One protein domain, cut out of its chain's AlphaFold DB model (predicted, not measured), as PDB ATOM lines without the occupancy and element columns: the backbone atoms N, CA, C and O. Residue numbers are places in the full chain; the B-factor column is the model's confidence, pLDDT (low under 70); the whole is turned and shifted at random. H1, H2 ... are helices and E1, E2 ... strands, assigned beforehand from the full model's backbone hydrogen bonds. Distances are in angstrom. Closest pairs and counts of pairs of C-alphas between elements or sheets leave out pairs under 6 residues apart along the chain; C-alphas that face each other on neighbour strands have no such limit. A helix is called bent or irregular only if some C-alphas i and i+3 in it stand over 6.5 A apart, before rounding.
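This is residues 39 to 134, 157 to 188 and 234 to 322 of the 322 residues of an uncharacterized protein of Opitutus sp. ER46 (UniProt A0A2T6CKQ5). The model is two lobes, each a twisted sheet with a helix over one face: E7 to E11 with H1 across it, and a larger wall of E12, E1 to E6 and E13 with H4 over E5 and E6. The last turn of H1 with residues 58 to 61, and residues 265 to 271, bridge the lobes. The printed part has 217 residues with four named helices and thirteen named strands, in the order H1, E1 to E6, H2, E7 to E12, H3, E13, H4, a mixed class. The larger sheet runs E12 E1 E2 E3 E4 E5 E6 E13 and is mixed; the other runs E7 E8 E9 E10 E11, all antiparallel. The whole is loose, with a radius of gyration of the C-alphas of 21.6 A and spans of 62 by 43 by 38 A.

H1, residues 42 to 57, is on the sheet of E7, residues 167 to 175, E8, 178 to 186, E9, 235 to 241, E10, 246 to 253, and E11, 259 to 264, in two layers, a helix on one face of a sheet. Its height over the sheet is 8.5 A, and on the local plane it runs across the strands, at 73 degrees to E7. Its closest C-alphas to E7 are Pro 42 and Ser 169, 5.0 A apart. E7 and E8 form a hairpin, with N 171 and O 182 at 2.9 A. E9, E10 and E11 are a meander, each strand the antiparallel neighbour of the one before; N 237 and O 251 are 2.8 A apart, N 250 and O 263 2.8 A. E1, residues 62 to 71, E2, 75 to 84, E3, 92 to 101, E4, 104 to 116, E5, 119 to 124, and E6, 127 to 131, are a second meander; in E1 and E2, N 67 and O 79 are 2.8 A apart. The edge strands are E12, residues 272 to 277, antiparallel to E1 with N 275 and O 64 at 3.2 A, and E13, residues 292 to 294, parallel to E6 with N 294 and O 128 at 2.8 A. H4, residues 299 to 320, is on this sheet in two layers, along E6 at 25 degrees on the local plane, at a height of 9.4 A; the closest C-alphas of H4 and E6 are Ala 302 and Arg 131, 5.9 A. H3, residues 282 to 285, only grazes this sheet. H2, residues 157 to 164, is on neither sheet. Every O i to N i+4 pair is within hydrogen-bond range in H2 and H4; in H1 10 of 12 are, and H3 is too short for one.

H1 begins at C-alpha 42 (40.112, -49.929, 43.314), measures 22.5 A and is irregular, with C-alphas 53 and 56 7.3 A apart. E4 measures 32.8 A and bends by 58 degrees at residue 107. H4 measures 31.8 A and ends at C-alpha 320 (4.253, -1.305, 37.800).

The two C-alphas farthest apart, Pro 39 and Asn 322, are 65.4 A apart. The printed part has two cuts: 22 residues are not printed between residues 134 and 157, whose C-alphas are 23.2 A apart, and 45 are not printed between residues 188 and 234, whose C-alphas are 8.2 A apart. Of the links that are printed whole, none is long. The mean pLDDT of the printed part is 76.8; 56 residues are under 70, among them 54 to 73 and 265 to 280.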
ATOM      1  N   PRO A  39      45.605 -47.429  52.072       88.25
ATOM      2  CA  PRO A  39      45.110 -47.536  50.703       88.25
ATOM      3  C   PRO A  39      43.720 -48.197  50.640       88.25
ATOM      4  O   PRO A  39      43.414 -49.121  51.394       88.25
ATOM      5  N   LEU A  40      42.871 -47.712  49.732       88.50
ATOM      6  CA  LEU A  40      41.613 -48.345  49.323       88.50
ATOM      7  C   LEU A  40      41.882 -49.271  48.136       88.50
ATOM      8  O   LEU A  40      42.671 -48.940  47.245       88.50
ATOM      9  N   THR A  41      41.167 -50.394  48.063       89.81
ATOM     10  CA  THR A  41      41.161 -51.180  46.823       89.81
ATOM     11  C   THR A  41      40.459 -50.388  45.706       89.81
ATOM     12  O   THR A  41      39.561 -49.588  45.991       89.81
ATOM     13  N   PRO A  42      40.802 -50.597  44.420       86.94
ATOM     14  CA  PRO A  42      40.112 -49.929  43.314       86.94
ATOM     15  C   PRO A  42      38.592 -50.146  43.324       86.94
ATOM     16  O   PRO A  42      37.833 -49.236  42.998       86.94
ATOM     17  N   ALA A  43      38.136 -51.335  43.733       86.06
ATOM     18  CA  ALA A  43      36.716 -51.654  43.858       86.06
ATOM     19  C   ALA A  43      36.041 -50.849  44.983       86.06
ATOM     20  O   ALA A  43      34.987 -50.260  44.755       86.06
ATOM     21  N   GLU A  44      36.675 -50.756  46.159       87.38
ATOM     22  CA  GLU A  44      36.189 -49.927  47.270       87.38
ATOM     23  C   GLU A  44      36.129 -48.447  46.884       87.38
ATOM     24  O   GLU A  44      35.125 -47.784  47.129       87.38
ATOM     25  N   ALA A  45      37.168 -47.929  46.225       87.25
ATOM     26  CA  ALA A  45      37.213 -46.539  45.785       87.25
ATOM     27  C   ALA A  45      36.131 -46.226  44.731       87.25
ATOM     28  O   ALA A  45      35.492 -45.172  44.800       87.25
ATOM     29  N   LYS A  46      35.880 -47.145  43.782       87.19
ATOM     30  CA  LYS A  46      34.775 -47.025  42.813       87.19
ATOM     31  C   LYS A  46      33.422 -47.015  43.513       87.19
ATOM     32  O   LYS A  46      32.589 -46.171  43.189       87.19
ATOM     33  N   GLU A  47      33.210 -47.919  44.463       85.88
ATOM     34  CA  GLU A  47      31.946 -48.039  45.184       85.88
ATOM     35  C   GLU A  47      31.684 -46.833  46.095       85.88
ATOM     36  O   GLU A  47      30.582 -46.294  46.075       85.88
ATOM     37  N   GLU A  48      32.685 -46.335  46.822       84.69
ATOM     38  CA  GLU A  48      32.538 -45.142  47.666       84.69
ATOM     39  C   GLU A  48      32.307 -43.876  46.843       84.69
ATOM     40  O   GLU A  48      31.426 -43.076  47.161       84.69
ATOM     41  N   LEU A  49      33.013 -43.713  45.721       84.69
ATOM     42  CA  LEU A  49      32.735 -42.615  44.800       84.69
ATOM     43  C   LEU A  49      31.335 -42.743  44.191       84.69
ATOM     44  O   LEU A  49      30.626 -41.743  44.085       84.69
ATOM     45  N   ARG A  50      30.900 -43.960  43.843       83.44
ATOM     46  CA  ARG A  50      29.543 -44.232  43.358       83.44
ATOM     47  C   ARG A  50      28.508 -43.870  44.420       83.44
ATOM     48  O   ARG A  50      27.541 -43.196  44.083       83.44
ATOM     49  N   ARG A  51      28.691 -44.278  45.679       78.56
ATOM     50  CA  ARG A  51      27.807 -43.925  46.803       78.56
ATOM     51  C   ARG A  51      27.773 -42.421  47.020       78.56
ATOM     52  O   ARG A  51      26.691 -41.856  47.089       78.56
ATOM     53  N   ALA A  52      28.922 -41.753  47.018       76.81
ATOM     54  CA  ALA A  52      28.987 -40.316  47.240       76.81
ATOM     55  C   ALA A  52      28.387 -39.492  46.086       76.81
ATOM     56  O   ALA A  52      27.731 -38.476  46.317       76.81
ATOM     57  N   GLN A  53      28.552 -39.945  44.840       74.00
ATOM     58  CA  GLN A  53      27.900 -39.360  43.662       74.00
ATOM     59  C   GLN A  53      26.392 -39.649  43.647       74.00
ATOM     60  O   GLN A  53      25.597 -38.782  43.277       74.00
ATOM     61  N   ASN A  54      25.989 -40.842  44.091       65.25
ATOM     62  CA  ASN A  54      24.602 -41.298  44.082       65.25
ATOM     63  C   ASN A  54      23.860 -41.090  45.400       65.25
ATOM     64  O   ASN A  54      22.692 -41.466  45.450       65.25
ATOM     65  N   ARG A  55      24.449 -40.447  46.417       58.31
ATOM     66  CA  ARG A  55      23.777 -40.120  47.690       58.31
ATOM     67  C   ARG A  55      22.416 -39.454  47.465       58.31
ATOM     68  O   ARG A  55      21.477 -39.664  48.218       58.31
ATOM     69  N   ALA A  56      22.274 -38.740  46.350       50.34
ATOM     70  CA  ALA A  56      21.022 -38.191  45.838       50.34
ATOM     71  C   ALA A  56      19.916 -39.225  45.488       50.34
ATOM     72  O   ALA A  56      18.911 -38.830  44.893       50.34
ATOM     73  N   SER A  57      20.096 -40.523  45.771       50.38
ATOM     74  CA  SER A  57      19.309 -41.610  45.172       50.38
ATOM     75  C   SER A  57      18.752 -42.660  46.122       50.38
ATOM     76  O   SER A  57      18.086 -43.569  45.629       50.38
ATOM     77  N   GLU A  58      18.972 -42.560  47.433       52.38
ATOM     78  CA  GLU A  58      18.425 -43.555  48.360       52.38
ATOM     79  C   GLU A  58      16.906 -43.376  48.547       52.38
ATOM     80  O   GLU A  58      16.445 -42.269  48.857       52.38
ATOM     81  N   PRO A  59      16.105 -44.438  48.341       53.19
ATOM     82  CA  PRO A  59      14.669 -44.399  48.585       53.19
ATOM     83  C   PRO A  59      14.333 -44.045  50.041       53.19
ATOM     84  O   PRO A  59      14.975 -44.534  50.963       53.19
ATOM     85  N   GLY A  60      13.305 -43.222  50.252       51.84
ATOM     86  CA  GLY A  60      12.831 -42.803  51.576       51.84
ATOM     87  C   GLY A  60      13.508 -41.551  52.137       51.84
ATOM     88  O   GLY A  60      13.172 -41.134  53.238       51.84
ATOM     89  N   SER A  61      14.430 -40.926  51.397       54.75
ATOM     90  CA  SER A  61      15.082 -39.684  51.821       54.75
ATOM     91  C   SER A  61      14.474 -38.455  51.135       54.75
ATOM     92  O   SER A  61      14.280 -38.431  49.914       54.75
ATOM     93  N   PHE A  62      14.170 -37.421  51.927       61.84
ATOM     94  CA  PHE A  62      13.889 -36.086  51.408       61.84
ATOM     95  C   PHE A  62      15.193 -35.318  51.265       61.84
ATOM     96  O   PHE A  62      16.060 -35.354  52.141       61.84
ATOM     97  N   ARG A  63      15.308 -34.571  50.170       62.47
ATOM     98  CA  ARG A  63      16.446 -33.682  49.950       62.47
ATOM     99  C   ARG A  63      15.954 -32.284  49.665       62.47
ATOM    100  O   ARG A  63      15.240 -32.097  48.682       62.47
ATOM    101  N   ARG A  64      16.382 -31.320  50.479       63.31
ATOM    102  CA  ARG A  64      16.307 -29.900  50.155       63.31
ATOM    103  C   ARG A  64      17.672 -29.445  49.673       63.31
ATOM    104  O   ARG A  64      18.635 -29.499  50.421       63.31
ATOM    105  N   VAL A  65      17.751 -28.997  48.428       60.03
ATOM    106  CA  VAL A  65      18.934 -28.326  47.884       60.03
ATOM    107  C   VAL A  65      18.567 -26.869  47.687       60.03
ATOM    108  O   VAL A  65      17.818 -26.553  46.767       60.03
ATOM    109  N   VAL A  66      19.063 -25.981  48.544       61.59
ATOM    110  CA  VAL A  66      18.946 -24.536  48.317       61.59
ATOM    111  C   VAL A  66      20.211 -24.084  47.622       61.59
ATOM    112  O   VAL A  66      21.236 -24.069  48.274       61.59
ATOM    113  N   SER A  67      20.139 -23.715  46.346       63.34
ATOM    114  CA  SER A  67      21.243 -23.101  45.604       63.34
ATOM    115  C   SER A  67      21.048 -21.590  45.493       63.34
ATOM    116  O   SER A  67      20.023 -21.146  44.979       63.34
ATOM    117  N   ARG A  68      22.005 -20.777  45.951       64.94
ATOM    118  CA  ARG A  68      22.006 -19.318  45.720       64.94
ATOM    119  C   ARG A  68      23.105 -18.949  44.728       64.94
ATOM    120  O   ARG A  68      24.276 -19.237  44.948       64.94
ATOM    121  N   LYS A  69      22.725 -18.290  43.634       69.62
ATOM    122  CA  LYS A  69      23.644 -17.763  42.624       69.62
ATOM    123  C   LYS A  69      23.409 -16.270  42.446       69.62
ATOM    124  O   LYS A  69      22.322 -15.865  42.041       69.62
ATOM    125  N   ASN A  70      24.451 -15.477  42.671       66.25
ATOM    126  CA  ASN A  70      24.490 -14.095  42.206       66.25
ATOM    127  C   ASN A  70      24.880 -14.111  40.725       66.25
ATOM    128  O   ASN A  70      25.864 -14.752  40.344       66.25
ATOM    129  N   LYS A  71      24.068 -13.494  39.867       61.09
ATOM    130  CA  LYS A  71      24.398 -13.328  38.449       61.09
ATOM    131  C   LYS A  71      25.051 -11.969  38.223       61.09
ATOM    132  O   LYS A  71      24.575 -10.964  38.744       61.09
ATOM    133  N   GLU A  72      26.072 -11.938  37.369       51.00
ATOM    134  CA  GLU A  72      26.484 -10.709  36.687       51.00
ATOM    135  C   GLU A  72      25.257 -10.163  35.933       51.00
ATOM    136  O   GLU A  72      24.690 -10.852  35.082       51.00
ATOM    137  N   GLY A  73      24.777  -8.983  36.334       60.44
ATOM    138  CA  GLY A  73      23.485  -8.432  35.900       60.44
ATOM    139  C   GLY A  73      22.534  -8.022  37.031       60.44
ATOM    140  O   GLY A  73      21.375  -7.730  36.748       60.44
ATOM    141  N   GLY A  74      23.005  -8.009  38.283       73.81
ATOM    142  CA  GLY A  74      22.294  -7.429  39.424       73.81
ATOM    143  C   GLY A  74      21.068  -8.227  39.860       73.81
ATOM    144  O   GLY A  74      19.975  -7.680  39.987       73.81
ATOM    145  N   ALA A  75      21.208  -9.550  39.974       76.31
ATOM    146  CA  ALA A  75      20.139 -10.402  40.478       76.31
ATOM    147  C   ALA A  75      20.679 -11.563  41.314       76.31
ATOM    148  O   ALA A  75      21.590 -12.292  40.894       76.31
ATOM    149  N   THR A  76      20.039 -11.801  42.455       79.50
ATOM    150  CA  THR A  76      20.233 -12.982  43.294       79.50
ATOM    151  C   THR A  76      19.149 -14.007  42.985       79.50
ATOM    152  O   THR A  76      17.957 -13.769  43.169       79.50
ATOM    153  N   ILE A  77      19.560 -15.190  42.534       78.81
ATOM    154  CA  ILE A  77      18.657 -16.311  42.265       78.81
ATOM    155  C   ILE A  77      18.845 -17.353  43.355       78.81
ATOM    156  O   ILE A  77      19.935 -17.898  43.506       78.81
ATOM    157  N   THR A  78      17.772 -17.671  44.067       77.12
ATOM    158  CA  THR A  78      17.712 -18.777  45.020       77.12
ATOM    159  C   THR A  78      16.832 -19.877  44.439       77.12
ATOM    160  O   THR A  78      15.654 -19.653  44.189       77.12
ATOM    161  N   THR A  79      17.381 -21.064  44.195       76.88
ATOM    162  CA  THR A  79      16.626 -22.236  43.735       76.88
ATOM    163  C   THR A  79      16.602 -23.284  44.833       76.88
ATOM    164  O   THR A  79      17.644 -23.831  45.172       76.88
ATOM    165  N   THR A  80      15.421 -23.571  45.367       76.44
ATOM    166  CA  THR A  80      15.175 -24.638  46.337       76.44
ATOM    167  C   THR A  80      14.583 -25.842  45.621       76.44
ATOM    168  O   THR A  80      13.464 -25.770  45.123       76.44
ATOM    169  N   THR A  81      15.307 -26.954  45.584       76.75
ATOM    170  CA  THR A  81      14.819 -28.216  45.028       76.75
ATOM    171  C   THR A  81      14.524 -29.190  46.155       76.75
ATOM    172  O   THR A  81      15.425 -29.560  46.901       76.75
ATOM    173  N   LEU A  82      13.268 -29.612  46.248       78.00
ATOM    174  CA  LEU A  82      12.788 -30.701  47.084       78.00
ATOM    175  C   LEU A  82      12.639 -31.951  46.220       78.00
ATOM    176  O   LEU A  82      12.036 -31.901  45.147       78.00
ATOM    177  N   THR A  83      13.185 -33.077  46.657       74.38
ATOM    178  CA  THR A  83      13.027 -34.364  45.968       74.38
ATOM    179  C   THR A  83      12.604 -35.431  46.960       74.38
ATOM    180  O   THR A  83      13.223 -35.560  48.012       74.38
ATOM    181  N   LEU A  84      11.572 -36.194  46.597       74.88
ATOM    182  CA  LEU A  84      11.107 -37.374  47.314       74.88
ATOM    183  C   LEU A  84      11.210 -38.579  46.376       74.88
ATOM    184  O   LEU A  84      10.563 -38.635  45.329       74.88
ATOM    185  N   ARG A  85      12.033 -39.555  46.762       67.81
ATOM    186  CA  ARG A  85      12.157 -40.846  46.078       67.81
ATOM    187  C   ARG A  85      11.583 -41.929  46.976       67.81
ATOM    188  O   ARG A  85      11.978 -42.026  48.129       67.81
ATOM    189  N   ARG A  86      10.683 -42.759  46.457       67.19
ATOM    190  CA  ARG A  86      10.117 -43.912  47.171       67.19
ATOM    191  C   ARG A  86      10.478 -45.194  46.432       67.19
ATOM    192  O   ARG A  86      10.560 -45.200  45.205       67.19
ATOM    193  N   THR A  87      10.728 -46.272  47.170       64.19
ATOM    194  CA  THR A  87      11.135 -47.555  46.583       64.19
ATOM    195  C   THR A  87      10.042 -48.051  45.641       64.19
ATOM    196  O   THR A  87       8.898 -48.202  46.055       64.19
ATOM    197  N   GLY A  88      10.381 -48.271  44.369       62.56
ATOM    198  CA  GLY A  88       9.433 -48.767  43.365       62.56
ATOM    199  C   GLY A  88       8.347 -47.775  42.923       62.56
ATOM    200  O   GLY A  88       7.432 -48.184  42.217       62.56
ATOM    201  N   GLN A  89       8.432 -46.494  43.302       67.88
ATOM    202  CA  GLN A  89       7.452 -45.460  42.942       67.88
ATOM    203  C   GLN A  89       8.088 -44.309  42.137       67.88
ATOM    204  O   GLN A  89       9.312 -44.129  42.169       67.88
ATOM    205  N   PRO A  90       7.276 -43.508  41.415       68.06
ATOM    206  CA  PRO A  90       7.748 -42.306  40.739       68.06
ATOM    207  C   PRO A  90       8.450 -41.342  41.700       68.06
ATOM    208  O   PRO A  90       8.097 -41.214  42.871       68.06
ATOM    209  N   THR A  91       9.467 -40.645  41.195       75.50
ATOM    210  CA  THR A  91      10.151 -39.596  41.954       75.50
ATOM    211  C   THR A  91       9.330 -38.314  41.913       75.50
ATOM    212  O   THR A  91       9.057 -37.791  40.832       75.50
ATOM    213  N   PHE A  92       9.009 -37.772  43.083       81.00
ATOM    214  CA  PHE A  92       8.376 -36.468  43.216       81.00
ATOM    215  C   PHE A  92       9.447 -35.390  43.332       81.00
ATOM    216  O   PHE A  92      10.478 -35.567  43.986       81.00
ATOM    217  N   THR A  93       9.250 -34.260  42.663       82.06
ATOM    218  CA  THR A  93      10.206 -33.149  42.706       82.06
ATOM    219  C   THR A  93       9.469 -31.827  42.723       82.06
ATOM    220  O   THR A  93       8.552 -31.626  41.942       82.06
ATOM    221  N   ARG A  94       9.893 -30.897  43.573       84.94
ATOM    222  CA  ARG A  94       9.420 -29.513  43.580       84.94
ATOM    223  C   ARG A  94      10.623 -28.596  43.533       84.94
ATOM    224  O   ARG A  94      11.498 -28.677  44.379       84.94
ATOM    225  N   THR A  95      10.688 -27.745  42.527       84.38
ATOM    226  CA  THR A  95      11.746 -26.754  42.351       84.38
ATOM    227  C   THR A  95      11.128 -25.374  42.476       84.38
ATOM    228  O   THR A  95      10.332 -24.979  41.630       84.38
ATOM    229  N   GLU A  96      11.489 -24.643  43.521       85.81
ATOM    230  CA  GLU A  96      11.114 -23.247  43.710       85.81
ATOM    231  C   GLU A  96      12.294 -22.350  43.358       85.81
ATOM    232  O   GLU A  96      13.344 -22.417  43.991       85.81
ATOM    233  N   THR A  97      12.133 -21.485  42.367       84.56
ATOM    234  CA  THR A  97      13.125 -20.478  41.998       84.56
ATOM    235  C   THR A  97      12.610 -19.106  42.403       84.56
ATOM    236  O   THR A  97      11.604 -18.642  41.875       84.56
ATOM    237  N   VAL A  98      13.316 -18.444  43.312       84.75
ATOM    238  CA  VAL A  98      13.082 -17.059  43.720       84.75
ATOM    239  C   VAL A  98      14.193 -16.202  43.128       84.75
ATOM    240  O   VAL A  98      15.367 -16.411  43.424       84.75
ATOM    241  N   THR A  99      13.837 -15.260  42.264       83.44
ATOM    242  CA  THR A  99      14.771 -14.294  41.678       83.44
ATOM    243  C   THR A  99      14.505 -12.924  42.272       83.44
ATOM    244  O   THR A  99      13.428 -12.372  42.074       83.44
ATOM    245  N   VAL A 100      15.488 -12.379  42.976       83.81
ATOM    246  CA  VAL A 100      15.482 -11.008  43.487       83.81
ATOM    247  C   VAL A 100      16.372 -10.186  42.564       83.81
ATOM    248  O   VAL A 100      17.519 -10.566  42.335       83.81
ATOM    249  N   TYR A 101      15.841  -9.112  41.990       81.12
ATOM    250  CA  TYR A 101      16.615  -8.184  41.168       81.12
ATOM    251  C   TYR A 101      17.053  -7.005  42.037       81.12
ATOM    252  O   TYR A 101      16.235  -6.471  42.775       81.12
ATOM    253  N   ASP A 102      18.297  -6.553  41.912       79.56
ATOM    254  CA  ASP A 102      18.845  -5.454  42.719       79.56
ATOM    255  C   ASP A 102      18.076  -4.145  42.494       79.56
ATOM    256  O   ASP A 102      17.916  -3.345  43.409       79.56
ATOM    257  N   ALA A 103      17.556  -3.947  41.278       76.50
ATOM    258  CA  ALA A 103      16.733  -2.791  40.929       76.50
ATOM    259  C   ALA A 103      15.323  -2.823  41.552       76.50
ATOM    260  O   ALA A 103      14.669  -1.788  41.605       76.50
ATOM    261  N   GLN A 104      14.836  -4.000  41.968       74.94
ATOM    262  CA  GLN A 104      13.494  -4.220  42.529       74.94
ATOM    263  C   GLN A 104      13.547  -5.327  43.599       74.94
ATOM    264  O   GLN A 104      13.066  -6.446  43.369       74.94
ATOM    265  N   PRO A 105      14.199  -5.071  44.748       76.12
ATOM    266  CA  PRO A 105      14.433  -6.097  45.763       76.12
ATOM    267  C   PRO A 105      13.149  -6.522  46.494       76.12
ATOM    268  O   PRO A 105      13.072  -7.629  47.023       76.12
ATOM    269  N   ASP A 106      12.138  -5.657  46.502       80.25
ATOM    270  CA  ASP A 106      10.823  -5.827  47.120       80.25
ATOM    271  C   ASP A 106       9.849  -6.672  46.280       80.25
ATOM    272  O   ASP A 106       8.832  -7.131  46.796       80.25
ATOM    273  N   GLN A 107      10.173  -6.943  45.010       78.69
ATOM    274  CA  GLN A 107       9.335  -7.722  44.091       78.69
ATOM    275  C   GLN A 107      10.036  -9.012  43.626       78.69
ATOM    276  O   GLN A 107      10.407  -9.150  42.452       78.69
ATOM    277  N   PRO A 108      10.240  -9.994  44.526       80.62
ATOM    278  CA  PRO A 108      10.881 -11.251  44.171       80.62
ATOM    279  C   PRO A 108      10.034 -12.036  43.162       80.62
ATOM    280  O   PRO A 108       8.866 -12.346  43.399       80.62
ATOM    281  N   GLN A 109      10.640 -12.453  42.051       79.69
ATOM    282  CA  GLN A 109       9.979 -13.337  41.099       79.69
ATOM    283  C   GLN A 109      10.055 -14.781  41.594       79.69
ATOM    284  O   GLN A 109      11.121 -15.400  41.557       79.69
ATOM    285  N   LYS A 110       8.912 -15.336  42.003       84.75
ATOM    286  CA  LYS A 110       8.781 -16.748  42.364       84.75
ATOM    287  C   LYS A 110       8.313 -17.572  41.166       84.75
ATOM    288  O   LYS A 110       7.360 -17.214  40.485       84.75
ATOM    289  N   ARG A 111       8.976 -18.696  40.918       85.50
ATOM    290  CA  ARG A 111       8.575 -19.710  39.936       85.50
ATOM    291  C   ARG A 111       8.605 -21.067  40.599       85.50
ATOM    292  O   ARG A 111       9.554 -21.367  41.320       85.50
ATOM    293  N   ILE A 112       7.595 -21.887  40.342       88.56
ATOM    294  CA  ILE A 112       7.533 -23.236  40.902       88.56
ATOM    295  C   ILE A 112       7.396 -24.220  39.745       88.56
ATOM    296  O   ILE A 112       6.542 -24.072  38.876       88.56
ATOM    297  N   ALA A 113       8.260 -25.226  39.714       87.19
ATOM    298  CA  ALA A 113       8.118 -26.385  38.849       87.19
ATOM    299  C   ALA A 113       7.918 -27.619  39.722       87.19
ATOM    300  O   ALA A 113       8.591 -27.777  40.739       87.19
ATOM    301  N   LEU A 114       6.999 -28.489  39.332       88.38
ATOM    302  CA  LEU A 114       6.579 -29.615  40.151       88.38
ATOM    303  C   LEU A 114       6.450 -30.863  39.285       88.38
ATOM    304  O   LEU A 114       5.947 -30.804  38.175       88.38
ATOM    305  N   THR A 115       6.939 -31.988  39.778       85.81
ATOM    306  CA  THR A 115       6.825 -33.298  39.147       85.81
ATOM    307  C   THR A 115       6.129 -34.211  40.141       85.81
ATOM    308  O   THR A 115       6.652 -34.426  41.237       85.81
ATOM    309  N   ASN A 116       4.959 -34.716  39.764       85.56
ATOM    310  CA  ASN A 116       4.140 -35.628  40.558       85.56
ATOM    311  C   ASN A 116       3.599 -36.773  39.683       85.56
ATOM    312  O   ASN A 116       4.075 -36.972  38.566       85.56
ATOM    313  N   GLU A 117       2.621 -37.528  40.189       79.62
ATOM    314  CA  GLU A 117       2.006 -38.657  39.472       79.62
ATOM    315  C   GLU A 117       1.353 -38.250  38.146       79.62
ATOM    316  O   GLU A 117       1.357 -39.028  37.195       79.62
ATOM    317  N   GLU A 118       0.843 -37.020  38.047       77.94
ATOM    318  CA  GLU A 118       0.206 -36.517  36.827       77.94
ATOM    319  C   GLU A 118       1.215 -36.063  35.762       77.94
ATOM    320  O   GLU A 118       0.879 -35.970  34.580       77.94
ATOM    321  N   GLY A 119       2.455 -35.773  36.163       83.25
ATOM    322  CA  GLY A 119       3.526 -35.362  35.264       83.25
ATOM    323  C   GLY A 119       4.248 -34.103  35.727       83.25
ATOM    324  O   GLY A 119       4.409 -33.854  36.920       83.25
ATOM    325  N   HIS A 120       4.751 -33.327  34.764       87.19
ATOM    326  CA  HIS A 120       5.564 -32.145  35.038       87.19
ATOM    327  C   HIS A 120       4.763 -30.856  34.850       87.19
ATOM    328  O   HIS A 120       4.376 -30.499  33.739       87.19
ATOM    329  N   TRP A 121       4.590 -30.129  35.939       89.88
ATOM    330  CA  TRP A 121       3.862 -28.881  36.060       89.88
ATOM    331  C   TRP A 121       4.804 -27.686  36.114       89.88
ATOM    332  O   TRP A 121       5.853 -27.716  36.762       89.88
ATOM    333  N   GLN A 122       4.391 -26.599  35.471       90.19
ATOM    334  CA  GLN A 122       4.978 -25.280  35.676       90.19
ATOM    335  C   GLN A 122       3.923 -24.330  36.213       90.19
ATOM    336  O   GLN A 122       2.910 -24.107  35.559       90.19
ATOM    337  N   ILE A 123       4.183 -23.769  37.387       89.31
ATOM    338  CA  ILE A 123       3.328 -22.781  38.030       89.31
ATOM    339  C   ILE A 123       3.965 -21.405  37.814       89.31
ATOM    340  O   ILE A 123       5.111 -21.160  38.214       89.31
ATOM    341  N   LEU A 124       3.217 -20.538  37.137       86.81
ATOM    342  CA  LEU A 124       3.566 -19.159  36.800       86.81
ATOM    343  C   LEU A 124       2.424 -18.271  37.302       86.81
ATOM    344  O   LEU A 124       1.286 -18.426  36.853       86.81
ATOM    345  N   GLY A 125       2.706 -17.409  38.278       82.44
ATOM    346  CA  GLY A 125       1.676 -16.667  39.003       82.44
ATOM    347  C   GLY A 125       0.606 -17.598  39.583       82.44
ATOM    348  O   GLY A 125       0.916 -18.508  40.350       82.44
ATOM    349  N   ASN A 126      -0.647 -17.382  39.177       87.12
ATOM    350  CA  ASN A 126      -1.816 -18.165  39.579       87.12
ATOM    351  C   ASN A 126      -2.233 -19.233  38.549       87.12
ATOM    352  O   ASN A 126      -3.357 -19.721  38.615       87.12
ATOM    353  N   LYS A 127      -1.372 -19.599  37.591       90.06
ATOM    354  CA  LYS A 127      -1.669 -20.613  36.564       90.06
ATOM    355  C   LYS A 127      -0.681 -21.776  36.625       90.06
ATOM    356  O   LYS A 127       0.532 -21.571  36.656       90.06
ATOM    357  N   ALA A 128      -1.194 -23.003  36.581       90.88
ATOM    358  CA  ALA A 128      -0.437 -24.250  36.525       90.88
ATOM    359  C   ALA A 128      -0.603 -24.885  35.145       90.88
ATOM    360  O   ALA A 128      -1.700 -25.274  34.759       90.88
ATOM    361  N   VAL A 129       0.493 -25.026  34.408       90.88
ATOM    362  CA  VAL A 129       0.495 -25.612  33.065       90.88
ATOM    363  C   VAL A 129       1.113 -27.001  33.123       90.88
ATOM    364  O   VAL A 129       2.301 -27.139  33.439       90.88
ATOM    365  N   LEU A 130       0.329 -28.027  32.791       90.69
ATOM    366  CA  LEU A 130       0.855 -29.377  32.607       90.69
ATOM    367  C   LEU A 130       1.704 -29.410  31.337       90.69
ATOM    368  O   LEU A 130       1.279 -28.953  30.277       90.69
ATOM    369  N   ARG A 131       2.901 -29.986  31.413       83.94
ATOM    370  CA  ARG A 131       3.645 -30.392  30.224       83.94
ATOM    371  C   ARG A 131       3.264 -31.832  29.902       83.94
ATOM    372  O   ARG A 131       3.664 -32.713  30.667       83.94
ATOM    373  N   PRO A 132       2.547 -32.087  28.792       73.81
ATOM    374  CA  PRO A 132       2.199 -33.442  28.398       73.81
ATOM    375  C   PRO A 132       3.457 -34.308  28.337       73.81
ATOM    376  O   PRO A 132       4.463 -33.916  27.728       73.81
ATOM    377  N   ALA A 133       3.409 -35.470  28.989       62.88
ATOM    378  CA  ALA A 133       4.415 -36.497  28.787       62.88
ATOM    379  C   ALA A 133       4.416 -36.868  27.298       62.88
ATOM    380  O   ALA A 133       3.360 -36.958  26.672       62.88
ATOM    381  N   THR A 134       5.590 -37.070  26.704       47.28
ATOM    382  CA  THR A 134       5.663 -37.703  25.384       47.28
ATOM    383  C   THR A 134       4.968 -39.056  25.489       47.28
ATOM    384  O   THR A 134       5.485 -39.930  26.183       47.28
ATOM    385  N   ASP A 157      27.508 -43.133  24.709       62.56
ATOM    386  CA  ASP A 157      27.821 -44.497  25.132       62.56
ATOM    387  C   ASP A 157      29.332 -44.752  25.132       62.56
ATOM    388  O   ASP A 157      29.842 -45.425  26.024       62.56
ATOM    389  N   GLN A 158      30.069 -44.138  24.204       66.69
ATOM    390  CA  GLN A 158      31.529 -44.176  24.198       66.69
ATOM    391  C   GLN A 158      32.131 -43.418  25.394       66.69
ATOM    392  O   GLN A 158      33.043 -43.926  26.039       66.69
ATOM    393  N   MET A 159      31.569 -42.263  25.774       63.62
ATOM    394  CA  MET A 159      31.989 -41.546  26.985       63.62
ATOM    395  C   MET A 159      31.733 -42.356  28.263       63.62
ATOM    396  O   MET A 159      32.569 -42.370  29.160       63.62
ATOM    397  N   LYS A 160      30.593 -43.054  28.352       66.06
ATOM    398  CA  LYS A 160      30.295 -43.926  29.499       66.06
ATOM    399  C   LYS A 160      31.327 -45.040  29.643       66.06
ATOM    400  O   LYS A 160      31.831 -45.225  30.744       66.06
ATOM    401  N   LYS A 161      31.692 -45.704  28.540       70.31
ATOM    402  CA  LYS A 161      32.750 -46.727  28.537       70.31
ATOM    403  C   LYS A 161      34.072 -46.173  29.055       70.31
ATOM    404  O   LYS A 161      34.667 -46.749  29.955       70.31
ATOM    405  N   PHE A 162      34.474 -44.995  28.587       72.12
ATOM    406  CA  PHE A 162      35.699 -44.351  29.055       72.12
ATOM    407  C   PHE A 162      35.681 -43.971  30.542       72.12
ATOM    408  O   PHE A 162      36.717 -44.012  31.202       72.12
ATOM    409  N   VAL A 163      34.515 -43.622  31.091       67.31
ATOM    410  CA  VAL A 163      34.353 -43.382  32.533       67.31
ATOM    411  C   VAL A 163      34.389 -44.693  33.329       67.31
ATOM    412  O   VAL A 163      34.919 -44.711  34.439       67.31
ATOM    413  N   GLU A 164      33.862 -45.791  32.784       69.38
ATOM    414  CA  GLU A 164      33.920 -47.127  33.402       69.38
ATOM    415  C   GLU A 164      35.350 -47.696  33.429       69.38
ATOM    416  O   GLU A 164      35.779 -48.271  34.441       69.38
ATOM    417  N   GLU A 165      36.096 -47.469  32.347       73.06
ATOM    418  CA  GLU A 165      37.498 -47.857  32.144       73.06
ATOM    419  C   GLU A 165      38.498 -46.931  32.851       73.06
ATOM    420  O   GLU A 165      39.691 -47.228  32.901       73.06
ATOM    421  N   ALA A 166      38.032 -45.823  33.433       81.00
ATOM    422  CA  ALA A 166      38.879 -44.930  34.205       81.00
ATOM    423  C   ALA A 166      39.570 -45.686  35.352       81.00
ATOM    424  O   ALA A 166      38.963 -46.497  36.070       81.00
ATOM    425  N   THR A 167      40.849 -45.375  35.552       85.31
ATOM    426  CA  THR A 167      41.596 -45.889  36.697       85.31
ATOM    427  C   THR A 167      41.097 -45.162  37.933       85.31
ATOM    428  O   THR A 167      41.076 -43.932  37.971       85.31
ATOM    429  N   VAL A 168      40.648 -45.913  38.935       88.25
ATOM    430  CA  VAL A 168      40.158 -45.355  40.195       88.25
ATOM    431  C   VAL A 168      40.977 -45.939  41.330       88.25
ATOM    432  O   VAL A 168      41.060 -47.156  41.478       88.25
ATOM    433  N   SER A 169      41.574 -45.064  42.123       90.00
ATOM    434  CA  SER A 169      42.336 -45.403  43.321       90.00
ATOM    435  C   SER A 169      41.836 -44.572  44.492       90.00
ATOM    436  O   SER A 169      41.150 -43.563  44.309       90.00
ATOM    437  N   GLY A 170      42.164 -44.973  45.713       90.25
ATOM    438  CA  GLY A 170      41.857 -44.138  46.860       90.25
ATOM    439  C   GLY A 170      42.679 -44.464  48.089       90.25
ATOM    440  O   GLY A 170      43.397 -45.458  48.136       90.25
ATOM    441  N   GLU A 171      42.545 -43.614  49.092       91.94
ATOM    442  CA  GLU A 171      43.167 -43.753  50.399       91.94
ATOM    443  C   GLU A 171      42.219 -43.254  51.495       91.94
ATOM    444  O   GLU A 171      41.425 -42.331  51.295       91.94
ATOM    445  N   ARG A 172      42.303 -43.877  52.668       90.75
ATOM    446  CA  ARG A 172      41.700 -43.404  53.912       90.75
ATOM    447  C   ARG A 172      42.722 -42.524  54.611       90.75
ATOM    448  O   ARG A 172      43.865 -42.941  54.766       90.75
ATOM    449  N   PHE A 173      42.323 -41.343  55.052       90.00
ATOM    450  CA  PHE A 173      43.191 -40.438  55.799       90.00
ATOM    451  C   PHE A 173      42.399 -39.720  56.893       90.00
ATOM    452  O   PHE A 173      41.170 -39.754  56.899       90.00
ATOM    453  N   THR A 174      43.099 -39.094  57.835       85.94
ATOM    454  CA  THR A 174      42.466 -38.299  58.894       85.94
ATOM    455  C   THR A 174      42.717 -36.822  58.627       85.94
ATOM    456  O   THR A 174      43.862 -36.419  58.436       85.94
ATOM    457  N   GLU A 175      41.659 -36.017  58.628       80.31
ATOM    458  CA  GLU A 175      41.721 -34.563  58.456       80.31
ATOM    459  C   GLU A 175      40.919 -33.904  59.576       80.31
ATOM    460  O   GLU A 175      39.749 -34.231  59.775       80.31
ATOM    461  N   ASN A 176      41.550 -33.006  60.339       79.69
ATOM    462  CA  ASN A 176      40.937 -32.339  61.498       79.69
ATOM    463  C   ASN A 176      40.308 -33.323  62.508       79.69
ATOM    464  O   ASN A 176      39.219 -33.093  63.028       79.69
ATOM    465  N   GLY A 177      40.970 -34.462  62.740       76.81
ATOM    466  CA  GLY A 177      40.487 -35.513  63.642       76.81
ATOM    467  C   GLY A 177      39.309 -36.336  63.110       76.81
ATOM    468  O   GLY A 177      38.821 -37.207  63.826       76.81
ATOM    469  N   GLN A 178      38.855 -36.107  61.871       79.94
ATOM    470  CA  GLN A 178      37.784 -36.886  61.250       79.94
ATOM    471  C   GLN A 178      38.309 -37.829  60.161       79.94
ATOM    472  O   GLN A 178      39.186 -37.441  59.382       79.94
ATOM    473  N   PRO A 179      37.763 -39.056  60.059       85.75
ATOM    474  CA  PRO A 179      38.096 -39.962  58.972       85.75
ATOM    475  C   PRO A 179      37.565 -39.406  57.646       85.75
ATOM    476  O   PRO A 179      36.402 -39.017  57.535       85.75
ATOM    477  N   ARG A 180      38.417 -39.395  56.624       89.19
ATOM    478  CA  ARG A 180      38.117 -38.965  55.255       89.19
ATOM    479  C   ARG A 180      38.591 -40.016  54.259       89.19
ATOM    480  O   ARG A 180      39.513 -40.788  54.525       89.19
ATOM    481  N   LEU A 181      37.974 -40.022  53.083       90.62
ATOM    482  CA  LEU A 181      38.439 -40.793  51.932       90.62
ATOM    483  C   LEU A 181      38.908 -39.828  50.851       90.62
ATOM    484  O   LEU A 181      38.208 -38.869  50.533       90.62
ATOM    485  N   ARG A 182      40.065 -40.089  50.250       91.94
ATOM    486  CA  ARG A 182      40.488 -39.428  49.018       91.94
ATOM    487  C   ARG A 182      40.386 -40.434  47.888       91.94
ATOM    488  O   ARG A 182      41.045 -41.464  47.933       91.94
ATOM    489  N   VAL A 183      39.574 -40.140  46.881       91.50
ATOM    490  CA  VAL A 183      39.424 -40.979  45.688       91.50
ATOM    491  C   VAL A 183      39.952 -40.222  44.481       91.50
ATOM    492  O   VAL A 183      39.510 -39.110  44.202       91.50
ATOM    493  N   THR A 184      40.888 -40.824  43.756       90.56
ATOM    494  CA  THR A 184      41.404 -40.303  42.490       90.56
ATOM    495  C   THR A 184      40.803 -41.102  41.342       90.56
ATOM    496  O   THR A 184      40.855 -42.329  41.350       90.56
ATOM    497  N   ARG A 185      40.247 -40.410  40.349       89.44
ATOM    498  CA  ARG A 185      39.805 -40.980  39.075       89.44
ATOM    499  C   ARG A 185      40.653 -40.387  37.958       89.44
ATOM    500  O   ARG A 185      40.758 -39.169  37.853       89.44
ATOM    501  N   GLU A 186      41.229 -41.235  37.123       87.12
ATOM    502  CA  GLU A 186      42.078 -40.831  36.006       87.12
ATOM    503  C   GLU A 186      41.589 -41.471  34.709       87.12
ATOM    504  O   GLU A 186      41.366 -42.683  34.631       87.12
ATOM    505  N   LEU A 187      41.380 -40.633  33.697       83.81
ATOM    506  CA  LEU A 187      40.933 -41.070  32.381       83.81
ATOM    507  C   LEU A 187      42.107 -41.641  31.585       83.81
ATOM    508  O   LEU A 187      43.178 -41.040  31.531       83.81
ATOM    509  N   GLY A 188      41.885 -42.770  30.910       79.81
ATOM    510  CA  GLY A 188      42.897 -43.377  30.047       79.81
ATOM    511  C   GLY A 188      43.253 -42.505  28.827       79.81
ATOM    512  O   GLY A 188      42.463 -41.645  28.424       79.81
ATOM    513  N   VAL A 234      41.611 -34.355  33.167       82.50
ATOM    514  CA  VAL A 234      42.155 -35.699  32.925       82.50
ATOM    515  C   VAL A 234      42.170 -36.517  34.211       82.50
ATOM    516  O   VAL A 234      41.912 -37.723  34.197       82.50
ATOM    517  N   ARG A 235      42.435 -35.840  35.330       85.19
ATOM    518  CA  ARG A 235      42.461 -36.424  36.663       85.19
ATOM    519  C   ARG A 235      41.530 -35.653  37.584       85.19
ATOM    520  O   ARG A 235      41.573 -34.427  37.663       85.19
ATOM    521  N   GLU A 236      40.718 -36.394  38.313       88.12
ATOM    522  CA  GLU A 236      39.762 -35.888  39.286       88.12
ATOM    523  C   GLU A 236      40.131 -36.437  40.661       88.12
ATOM    524  O   GLU A 236      40.382 -37.633  40.811       88.12
ATOM    525  N   VAL A 237      40.165 -35.580  41.674       89.75
ATOM    526  CA  VAL A 237      40.427 -35.969  43.061       89.75
ATOM    527  C   VAL A 237      39.253 -35.526  43.918       89.75
ATOM    528  O   VAL A 237      38.917 -34.345  43.971       89.75
ATOM    529  N   TYR A 238      38.638 -36.483  44.599       89.88
ATOM    530  CA  TYR A 238      37.480 -36.291  45.458       89.88
ATOM    531  C   TYR A 238      37.877 -36.519  46.911       89.88
ATOM    532  O   TYR A 238      38.447 -37.559  47.229       89.88
ATOM    533  N   VAL A 239      37.542 -35.581  47.793       89.31
ATOM    534  CA  VAL A 239      37.574 -35.793  49.246       89.31
ATOM    535  C   VAL A 239      36.155 -36.103  49.697       89.31
ATOM    536  O   VAL A 239      35.239 -35.333  49.415       89.31
ATOM    537  N   ILE A 240      35.966 -37.246  50.349       88.06
ATOM    538  CA  ILE A 240      34.665 -37.787  50.738       88.06
ATOM    539  C   ILE A 240      34.624 -37.959  52.256       88.06
ATOM    540  O   ILE A 240      35.553 -38.490  52.865       88.06
ATOM    541  N   ASP A 241      33.522 -37.531  52.858       83.81
ATOM    542  CA  ASP A 241      33.126 -37.899  54.210       83.81
ATOM    543  C   ASP A 241      32.505 -39.307  54.181       83.81
ATOM    544  O   ASP A 241      31.410 -39.449  53.628       83.81
ATOM    545  N   PRO A 242      33.160 -40.343  54.739       81.56
ATOM    546  CA  PRO A 242      32.634 -41.704  54.739       81.56
ATOM    547  C   PRO A 242      31.390 -41.862  55.621       81.56
ATOM    548  O   PRO A 242      30.549 -42.698  55.315       81.56
ATOM    549  N   ALA A 243      31.231 -41.065  56.683       77.50
ATOM    550  CA  ALA A 243      30.064 -41.155  57.564       77.50
ATOM    551  C   ALA A 243      28.808 -40.590  56.889       77.50
ATOM    552  O   ALA A 243      27.700 -41.084  57.084       77.50
ATOM    553  N   ARG A 244      28.982 -39.540  56.077       70.88
ATOM    554  CA  ARG A 244      27.887 -38.888  55.347       70.88
ATOM    555  C   ARG A 244      27.787 -39.339  53.887       70.88
ATOM    556  O   ARG A 244      26.897 -38.855  53.194       70.88
ATOM    557  N   HIS A 245      28.701 -40.183  53.402       77.25
ATOM    558  CA  HIS A 245      28.951 -40.447  51.976       77.25
ATOM    559  C   HIS A 245      28.865 -39.163  51.129       77.25
ATOM    560  O   HIS A 245      28.158 -39.093  50.127       77.25
ATOM    561  N   ALA A 246      29.520 -38.089  51.575       76.25
ATOM    562  CA  ALA A 246      29.394 -36.760  50.976       76.25
ATOM    563  C   ALA A 246      30.713 -36.326  50.348       76.25
ATOM    564  O   ALA A 246      31.741 -36.359  51.013       76.25
ATOM    565  N   ILE A 247      30.690 -35.865  49.098       81.25
ATOM    566  CA  ILE A 247      31.856 -35.199  48.507       81.25
ATOM    567  C   ILE A 247      32.000 -33.827  49.174       81.25
ATOM    568  O   ILE A 247      31.088 -33.011  49.068       81.25
ATOM    569  N   LEU A 248      33.133 -33.585  49.825       81.50
ATOM    570  CA  LEU A 248      33.502 -32.314  50.451       81.50
ATOM    571  C   LEU A 248      34.295 -31.434  49.491       81.50
ATOM    572  O   LEU A 248      34.065 -30.235  49.415       81.50
ATOM    573  N   THR A 249      35.191 -32.030  48.706       84.25
ATOM    574  CA  THR A 249      36.014 -31.293  47.742       84.25
ATOM    575  C   THR A 249      36.157 -32.098  46.461       84.25
ATOM    576  O   THR A 249      36.329 -33.317  46.499       84.25
ATOM    577  N   SER A 250      36.113 -31.418  45.320       85.50
ATOM    578  CA  SER A 250      36.431 -31.970  44.004       85.50
ATOM    579  C   SER A 250      37.511 -31.115  43.357       85.50
ATOM    580  O   SER A 250      37.287 -29.935  43.102       85.50
ATOM    581  N   LYS A 251      38.671 -31.702  43.079       86.75
ATOM    582  CA  LYS A 251      39.779 -31.052  42.371       86.75
ATOM    583  C   LYS A 251      39.943 -31.684  41.002       86.75
ATOM    584  O   LYS A 251      39.914 -32.905  40.871       86.75
ATOM    585  N   PHE A 252      40.134 -30.850  39.997       84.44
ATOM    586  CA  PHE A 252      40.296 -31.260  38.612       84.44
ATOM    587  C   PHE A 252      41.674 -30.830  38.130       84.44
ATOM    588  O   PHE A 252      42.079 -29.685  38.343       84.44
ATOM    589  N   TYR A 253      42.375 -31.738  37.461       84.56
ATOM    590  CA  TYR A 253      43.722 -31.542  36.942       84.56
ATOM    591  C   TYR A 253      43.762 -31.866  35.452       84.56
ATOM    592  O   TYR A 253      43.070 -32.777  34.991       84.56
ATOM    593  N   ASN A 254      44.574 -31.123  34.705       83.62
ATOM    594  CA  ASN A 254      44.832 -31.405  33.296       83.62
ATOM    595  C   ASN A 254      45.897 -32.503  33.109       83.62
ATOM    596  O   ASN A 254      46.413 -33.055  34.083       83.62
ATOM    597  N   SER A 255      46.230 -32.812  31.851       78.81
ATOM    598  CA  SER A 255      47.242 -33.817  31.486       78.81
ATOM    599  C   SER A 255      48.640 -33.524  32.034       78.81
ATOM    600  O   SER A 255      49.411 -34.451  32.251       78.81
ATOM    601  N   ASP A 256      48.959 -32.253  32.284       79.88
ATOM    602  CA  ASP A 256      50.263 -31.818  32.800       79.88
ATOM    603  C   ASP A 256      50.308 -31.847  34.338       79.88
ATOM    604  O   ASP A 256      51.257 -31.368  34.956       79.88
ATOM    605  N   GLY A 257      49.249 -32.353  34.982       80.31
ATOM    606  CA  GLY A 257      49.111 -32.378  36.437       80.31
ATOM    607  C   GLY A 257      48.798 -31.012  37.054       80.31
ATOM    608  O   GLY A 257      48.784 -30.881  38.278       80.31
ATOM    609  N   LYS A 258      48.513 -29.986  36.244       84.12
ATOM    610  CA  LYS A 258      48.139 -28.659  36.737       84.12
ATOM    611  C   LYS A 258      46.671 -28.645  37.144       84.12
ATOM    612  O   LYS A 258      45.798 -29.048  36.377       84.12
ATOM    613  N   GLN A 259      46.393 -28.130  38.341       85.19
ATOM    614  CA  GLN A 259      45.026 -27.931  38.814       85.19
ATOM    615  C   GLN A 259      44.313 -26.892  37.938       85.19
ATOM    616  O   GLN A 259      44.789 -25.766  37.782       85.19
ATOM    617  N   ILE A 260      43.171 -27.277  37.371       81.12
ATOM    618  CA  ILE A 260      42.330 -26.416  36.528       81.12
ATOM    619  C   ILE A 260      41.119 -25.869  37.279       81.12
ATOM    620  O   ILE A 260      40.618 -24.802  36.936       81.12
ATOM    621  N   SER A 261      40.636 -26.594  38.289       76.00
ATOM    622  CA  SER A 261      39.470 -26.201  39.074       76.00
ATOM    623  C   SER A 261      39.461 -26.915  40.420       76.00
ATOM    624  O   SER A 261      39.921 -28.052  40.536       76.00
ATOM    625  N   GLU A 262      38.914 -26.249  41.427       82.12
ATOM    626  CA  GLU A 262      38.606 -26.816  42.732       82.12
ATOM    627  C   GLU A 262      37.215 -26.354  43.144       82.12
ATOM    628  O   GLU A 262      36.878 -25.174  43.069       82.12
ATOM    629  N   MET A 263      36.389 -27.317  43.532       74.88
ATOM    630  CA  MET A 263      35.056 -27.092  44.056       74.88
ATOM    631  C   MET A 263      35.023 -27.608  45.482       74.88
ATOM    632  O   MET A 263      35.027 -28.818  45.709       74.88
ATOM    633  N   GLU A 264      34.971 -26.691  46.436       76.75
ATOM    634  CA  GLU A 264      34.698 -27.011  47.827       76.75
ATOM    635  C   GLU A 264      33.180 -26.989  48.051       76.75
ATOM    636  O   GLU A 264      32.500 -25.987  47.827       76.75
ATOM    637  N   LYS A 265      32.627 -28.128  48.455       66.69
ATOM    638  CA  LYS A 265      31.265 -28.252  48.962       66.69
ATOM    639  C   LYS A 265      31.335 -28.058  50.474       66.69
ATOM    640  O   LYS A 265      31.417 -29.029  51.221       66.69
ATOM    641  N   GLN A 266      31.346 -26.800  50.915       52.19
ATOM    642  CA  GLN A 266      31.325 -26.498  52.344       52.19
ATOM    643  C   GLN A 266      30.061 -27.094  52.989       52.19
ATOM    644  O   GLN A 266      28.958 -26.846  52.494       52.19
ATOM    645  N   PRO A 267      30.196 -27.875  54.077       48.75
ATOM    646  CA  PRO A 267      29.051 -28.517  54.712       48.75
ATOM    647  C   PRO A 267      28.160 -27.553  55.515       48.75
ATOM    648  O   PRO A 267      27.014 -27.914  55.765       48.75
ATOM    649  N   GLU A 268      28.625 -26.356  55.909       42.94
ATOM    650  CA  GLU A 268      27.920 -25.540  56.923       42.94
ATOM    651  C   GLU A 268      27.803 -24.026  56.652       42.94
ATOM    652  O   GLU A 268      27.104 -23.339  57.391       42.94
ATOM    653  N   ALA A 269      28.359 -23.480  55.566       33.81
ATOM    654  CA  ALA A 269      28.128 -22.080  55.196       33.81
ATOM    655  C   ALA A 269      27.632 -21.974  53.744       33.81
ATOM    656  O   ALA A 269      28.302 -22.401  52.812       33.81
ATOM    657  N   GLN A 270      26.406 -21.460  53.588       41.91
ATOM    658  CA  GLN A 270      25.659 -21.130  52.356       41.91
ATOM    659  C   GLN A 270      26.507 -21.015  51.066       41.91
ATOM    660  O   GLN A 270      27.502 -20.295  51.070       41.91
ATOM    661  N   PRO A 271      26.087 -21.587  49.914       40.94
ATOM    662  CA  PRO A 271      24.747 -21.441  49.350       40.94
ATOM    663  C   PRO A 271      24.195 -22.740  48.748       40.94
ATOM    664  O   PRO A 271      23.451 -22.647  47.788       40.94
ATOM    665  N   ASN A 272      24.595 -23.911  49.249       47.97
ATOM    666  CA  ASN A 272      24.116 -25.237  48.834       47.97
ATOM    667  C   ASN A 272      23.885 -26.111  50.074       47.97
ATOM    668  O   ASN A 272      24.514 -27.155  50.225       47.97
ATOM    669  N   THR A 273      23.038 -25.659  51.002       48.59
ATOM    670  CA  THR A 273      22.718 -26.446  52.197       48.59
ATOM    671  C   THR A 273      21.854 -27.627  51.767       48.59
ATOM    672  O   THR A 273      20.706 -27.450  51.354       48.59
ATOM    673  N   GLU A 274      22.439 -28.822  51.790       53.59
ATOM    674  CA  GLU A 274      21.709 -30.074  51.640       53.59
ATOM    675  C   GLU A 274      21.155 -30.474  53.007       53.59
ATOM    676  O   GLU A 274      21.822 -31.151  53.787       53.59
ATOM    677  N   GLU A 275      19.945 -30.018  53.317       56.34
ATOM    678  CA  GLU A 275      19.257 -30.410  54.547       56.34
ATOM    679  C   GLU A 275      18.500 -31.717  54.302       56.34
ATOM    680  O   GLU A 275      17.680 -31.826  53.377       56.34
ATOM    681  N   ARG A 276      18.784 -32.719  55.142       53.53
ATOM    682  CA  ARG A 276      17.906 -33.877  55.309       53.53
ATOM    683  C   ARG A 276      16.708 -33.391  56.114       53.53
ATOM    684  O   ARG A 276      16.876 -32.924  57.234       53.53
ATOM    685  N   ILE A 277      15.527 -33.467  55.518       60.06
ATOM    686  CA  ILE A 277      14.270 -33.198  56.214       60.06
ATOM    687  C   ILE A 277      13.672 -34.561  56.526       60.06
ATOM    688  O   ILE A 277      13.563 -35.390  55.624       60.06
ATOM    689  N   ASP A 278      13.351 -34.820  57.787       50.75
ATOM    690  CA  ASP A 278      12.904 -36.152  58.193       50.75
ATOM    691  C   ASP A 278      11.520 -36.477  57.618       50.75
ATOM    692  O   ASP A 278      11.303 -37.598  57.162       50.75
ATOM    693  N   GLU A 279      10.632 -35.481  57.497       57.88
ATOM    694  CA  GLU A 279       9.305 -35.644  56.896       57.88
ATOM    695  C   GLU A 279       8.856 -34.374  56.149       57.88
ATOM    696  O   GLU A 279       8.844 -33.276  56.707       57.88
ATOM    697  N   LEU A 280       8.465 -34.512  54.877       65.12
ATOM    698  CA  LEU A 280       7.680 -33.504  54.155       65.12
ATOM    699  C   LEU A 280       6.333 -34.111  53.736       65.12
ATOM    700  O   LEU A 280       6.326 -35.186  53.123       65.12
ATOM    701  N   PRO A 281       5.209 -33.417  53.996       72.44
ATOM    702  CA  PRO A 281       3.891 -33.851  53.546       72.44
ATOM    703  C   PRO A 281       3.861 -34.019  52.020       72.44
ATOM    704  O   PRO A 281       4.449 -33.208  51.291       72.44
ATOM    705  N   LEU A 282       3.170 -35.051  51.522       70.69
ATOM    706  CA  LEU A 282       2.980 -35.289  50.080       70.69
ATOM    707  C   LEU A 282       2.298 -34.102  49.393       70.69
ATOM    708  O   LEU A 282       2.563 -33.822  48.226       70.69
ATOM    709  N   GLU A 283       1.485 -33.373  50.147       78.12
ATOM    710  CA  GLU A 283       0.804 -32.135  49.795       78.12
ATOM    711  C   GLU A 283       1.788 -31.066  49.296       78.12
ATOM    712  O   GLU A 283       1.446 -30.248  48.445       78.12
ATOM    713  N   THR A 284       3.055 -31.121  49.725       78.00
ATOM    714  CA  THR A 284       4.127 -30.262  49.195       78.00
ATOM    715  C   THR A 284       4.318 -30.457  47.688       78.00
ATOM    716  O   THR A 284       4.685 -29.520  46.978       78.00
ATOM    717  N   PHE A 285       4.061 -31.665  47.186       80.69
ATOM    718  CA  PHE A 285       4.152 -32.049  45.779       80.69
ATOM    719  C   PHE A 285       2.781 -32.077  45.080       80.69
ATOM    720  O   PHE A 285       2.683 -32.576  43.958       80.69
ATOM    721  N   ALA A 286       1.741 -31.508  45.694       84.12
ATOM    722  CA  ALA A 286       0.465 -31.236  45.042       84.12
ATOM    723  C   ALA A 286       0.443 -29.829  44.413       84.12
ATOM    724  O   ALA A 286       1.239 -28.948  44.763       84.12
ATOM    725  N   LEU A 287      -0.472 -29.618  43.464       84.56
ATOM    726  CA  LEU A 287      -0.777 -28.273  42.978       84.56
ATOM    727  C   LEU A 287      -1.465 -27.476  44.097       84.56
ATOM    728  O   LEU A 287      -2.332 -28.032  44.772       84.56
ATOM    729  N   PRO A 288      -1.113 -26.194  44.305       84.06
ATOM    730  CA  PRO A 288      -1.839 -25.360  45.253       84.06
ATOM    731  C   PRO A 288      -3.298 -25.178  44.799       84.06
ATOM    732  O   PRO A 288      -3.579 -25.109  43.601       84.06
ATOM    733  N   ALA A 289      -4.227 -25.142  45.756       83.25
ATOM    734  CA  ALA A 289      -5.668 -25.178  45.484       83.25
ATOM    735  C   ALA A 289      -6.203 -23.915  44.778       83.25
ATOM    736  O   ALA A 289      -7.254 -23.955  44.149       83.25
ATOM    737  N   ASP A 290      -5.480 -22.804  44.881       85.50
ATOM    738  CA  ASP A 290      -5.813 -21.481  44.351       85.50
ATOM    739  C   ASP A 290      -5.310 -21.241  42.915       85.50
ATOM    740  O   ASP A 290      -5.432 -20.137  42.382       85.50
ATOM    741  N   VAL A 291      -4.744 -22.266  42.270       89.00
ATOM    742  CA  VAL A 291      -4.092 -22.142  40.963       89.00
ATOM    743  C   VAL A 291      -5.000 -22.657  39.847       89.00
ATOM    744  O   VAL A 291      -5.512 -23.774  39.893       89.00
ATOM    745  N   GLU A 292      -5.157 -21.862  38.791       91.75
ATOM    746  CA  GLU A 292      -5.884 -22.249  37.583       91.75
ATOM    747  C   GLU A 292      -5.116 -23.344  36.830       91.75
ATOM    748  O   GLU A 292      -3.978 -23.150  36.395       91.75
ATOM    749  N   VAL A 293      -5.748 -24.505  36.658       91.75
ATOM    750  CA  VAL A 293      -5.138 -25.680  36.029       91.75
ATOM    751  C   VAL A 293      -5.374 -25.661  34.521       91.75
ATOM    752  O   VAL A 293      -6.502 -25.778  34.049       91.75
ATOM    753  N   ILE A 294      -4.289 -25.590  33.753       91.50
ATOM    754  CA  ILE A 294      -4.292 -25.619  32.291       91.50
ATOM    755  C   ILE A 294      -3.644 -26.926  31.833       91.50
ATOM    756  O   ILE A 294      -2.496 -27.230  32.178       91.50
ATOM    757  N   ARG A 295      -4.375 -27.697  31.022       91.50
ATOM    758  CA  ARG A 295      -3.919 -28.967  30.436       91.50
ATOM    759  C   ARG A 295      -3.863 -28.843  28.908       91.50
ATOM    760  O   ARG A 295      -4.840 -29.180  28.245       91.50
ATOM    761  N   PRO A 296      -2.756 -28.327  28.347       87.62
ATOM    762  CA  PRO A 296      -2.561 -28.268  26.902       87.62
ATOM    763  C   PRO A 296      -2.609 -29.668  26.290       87.62
ATOM    764  O   PRO A 296      -2.124 -30.623  26.904       87.62
ATOM    765  N   ALA A 297      -3.144 -29.789  25.075       81.88
ATOM    766  CA  ALA A 297      -3.206 -31.074  24.386       81.88
ATOM    767  C   ALA A 297      -1.817 -31.485  23.882       81.88
ATOM    768  O   ALA A 297      -1.450 -32.661  23.920       81.88
ATOM    769  N   THR A 298      -1.016 -30.505  23.449       83.00
ATOM    770  CA  THR A 298       0.310 -30.747  22.874       83.00
ATOM    771  C   THR A 298       1.438 -30.070  23.651       83.00
ATOM    772  O   THR A 298       1.270 -29.108  24.404       83.00
ATOM    773  N   ARG A 299       2.661 -30.580  23.462       79.81
ATOM    774  CA  ARG A 299       3.875 -29.984  24.044       79.81
ATOM    775  C   ARG A 299       4.159 -28.589  23.483       79.81
ATOM    776  O   ARG A 299       4.766 -27.768  24.170       79.81
ATOM    777  N   GLU A 300       3.799 -28.360  22.227       80.31
ATOM    778  CA  GLU A 300       3.998 -27.086  21.538       80.31
ATOM    779  C   GLU A 300       3.058 -26.033  22.110       80.31
ATOM    780  O   GLU A 300       3.552 -25.014  22.590       80.31
ATOM    781  N   GLU A 301       1.769 -26.353  22.247       82.12
ATOM    782  CA  GLU A 301       0.802 -25.512  22.962       82.12
ATOM    783  C   GLU A 301       1.266 -25.204  24.386       82.12
ATOM    784  O   GLU A 301       1.270 -24.047  24.801       82.12
ATOM    785  N   ALA A 302       1.735 -26.214  25.132       85.06
ATOM    786  CA  ALA A 302       2.255 -25.997  26.479       85.06
ATOM    787  C   ALA A 302       3.423 -24.998  26.482       85.06
ATOM    788  O   ALA A 302       3.466 -24.086  27.306       85.06
ATOM    789  N   ARG A 303       4.375 -25.139  25.552       83.94
ATOM    790  CA  ARG A 303       5.530 -24.234  25.431       83.94
ATOM    791  C   ARG A 303       5.120 -22.820  25.045       83.94
ATOM    792  O   ARG A 303       5.684 -21.874  25.594       83.94
ATOM    793  N   GLU A 304       4.203 -22.673  24.100       87.81
ATOM    794  CA  GLU A 304       3.702 -21.371  23.662       87.81
ATOM    795  C   GLU A 304       2.950 -20.665  24.781       87.81
ATOM    796  O   GLU A 304       3.237 -19.503  25.071       87.81
ATOM    797  N   LEU A 305       2.080 -21.387  25.482       88.75
ATOM    798  CA  LEU A 305       1.321 -20.862  26.606       88.75
ATOM    799  C   LEU A 305       2.249 -20.444  27.754       88.75
ATOM    800  O   LEU A 305       2.159 -19.320  28.234       88.75
ATOM    801  N   ILE A 306       3.231 -21.278  28.110       86.62
ATOM    802  CA  ILE A 306       4.279 -20.928  29.084       86.62
ATOM    803  C   ILE A 306       5.040 -19.661  28.658       86.62
ATOM    804  O   ILE A 306       5.283 -18.776  29.481       86.62
ATOM    805  N   ARG A 307       5.429 -19.540  27.380       87.50
ATOM    806  CA  ARG A 307       6.120 -18.340  26.874       87.50
ATOM    807  C   ARG A 307       5.238 -17.099  26.960       87.50
ATOM    808  O   ARG A 307       5.739 -16.047  27.350       87.50
ATOM    809  N   LYS A 308       3.959 -17.220  26.602       89.88
ATOM    810  CA  LYS A 308       2.987 -16.126  26.651       89.88
ATOM    811  C   LYS A 308       2.776 -15.645  28.085       89.88
ATOM    812  O   LYS A 308       2.941 -14.455  28.332       89.88
ATOM    813  N   LEU A 309       2.552 -16.561  29.028       87.25
ATOM    814  CA  LEU A 309       2.403 -16.236  30.449       87.25
ATOM    815  C   LEU A 309       3.648 -15.542  31.016       87.25
ATOM    816  O   LEU A 309       3.536 -14.519  31.686       87.25
ATOM    817  N   MET A 310       4.852 -16.014  30.674       83.81
ATOM    818  CA  MET A 310       6.089 -15.333  31.083       83.81
ATOM    819  C   MET A 310       6.227 -13.926  30.479       83.81
ATOM    820  O   MET A 310       6.793 -13.031  31.111       83.81
ATOM    821  N   ALA A 311       5.761 -13.719  29.246       85.06
ATOM    822  CA  ALA A 311       5.785 -12.406  28.608       85.06
ATOM    823  C   ALA A 311       4.764 -11.446  29.241       85.06
ATOM    824  O   ALA A 311       5.069 -10.265  29.402       85.06
ATOM    825  N   GLU A 312       3.588 -11.944  29.620       84.69
ATOM    826  CA  GLU A 312       2.552 -11.188  30.331       84.69
ATOM    827  C   GLU A 312       3.015 -10.776  31.733       84.69
ATOM    828  O   GLU A 312       2.969  -9.586  32.038       84.69
ATOM    829  N   GLU A 313       3.586 -11.694  32.527       78.31
ATOM    830  CA  GLU A 313       4.211 -11.362  33.822       78.31
ATOM    831  C   GLU A 313       5.246 -10.236  33.672       78.31
ATOM    832  O   GLU A 313       5.281  -9.281  34.451       78.31
ATOM    833  N   LYS A 314       6.082 -10.310  32.627       80.06
ATOM    834  CA  LYS A 314       7.100  -9.288  32.356       80.06
ATOM    835  C   LYS A 314       6.485  -7.931  31.990       80.06
ATOM    836  O   LYS A 314       7.051  -6.905  32.366       80.06
ATOM    837  N   LYS A 315       5.368  -7.914  31.253       79.38
ATOM    838  CA  LYS A 315       4.660  -6.686  30.852       79.38
ATOM    839  C   LYS A 315       3.956  -6.018  32.030       79.38
ATOM    840  O   LYS A 315       4.133  -4.818  32.203       79.38
ATOM    841  N   VAL A 316       3.223  -6.782  32.845       74.38
ATOM    842  CA  VAL A 316       2.553  -6.264  34.054       74.38
ATOM    843  C   VAL A 316       3.575  -5.601  34.978       74.38
ATOM    844  O   VAL A 316       3.364  -4.479  35.424       74.38
ATOM    845  N   ARG A 317       4.747  -6.221  35.153       65.81
ATOM    846  CA  ARG A 317       5.849  -5.632  35.923       65.81
ATOM    847  C   ARG A 317       6.404  -4.348  35.305       65.81
ATOM    848  O   ARG A 317       6.683  -3.395  36.019       65.81
ATOM    849  N   GLY A 318       6.580  -4.316  33.982       65.44
ATOM    850  CA  GLY A 318       7.030  -3.106  33.285       65.44
ATOM    851  C   GLY A 318       6.071  -1.925  33.462       65.44
ATOM    852  O   GLY A 318       6.520  -0.787  33.467       65.44
ATOM    853  N   ALA A 319       4.777  -2.198  33.651       64.50
ATOM    854  CA  ALA A 319       3.770  -1.185  33.945       64.50
ATOM    855  C   ALA A 319       3.730  -0.762  35.426       64.50
ATOM    856  O   ALA A 319       3.309   0.348  35.705       64.50
ATOM    857  N   GLN A 320       4.167  -1.617  36.361       58.66
ATOM    858  CA  GLN A 320       4.253  -1.305  37.800       58.66
ATOM    859  C   GLN A 320       5.562  -0.600  38.201       58.66
ATOM    860  O   GLN A 320       5.682  -0.125  39.325       58.66
ATOM    861  N   ALA A 321       6.556  -0.581  37.309       57.41
ATOM    862  CA  ALA A 321       7.868   0.029  37.528       57.41
ATOM    863  C   ALA A 321       7.972   1.487  37.040       57.41
ATOM    864  O   ALA A 321       9.004   2.117  37.268       57.41
ATOM    865  N   ASN A 322       6.943   1.979  36.343       48.44
ATOM    866  CA  ASN A 322       6.803   3.352  35.851       48.44
ATOM    867  C   ASN A 322       5.734   4.081  36.663       48.44
ATOM    868  O   ASN A 322       5.863   5.315  36.795       48.44
TER     869      ASN A 322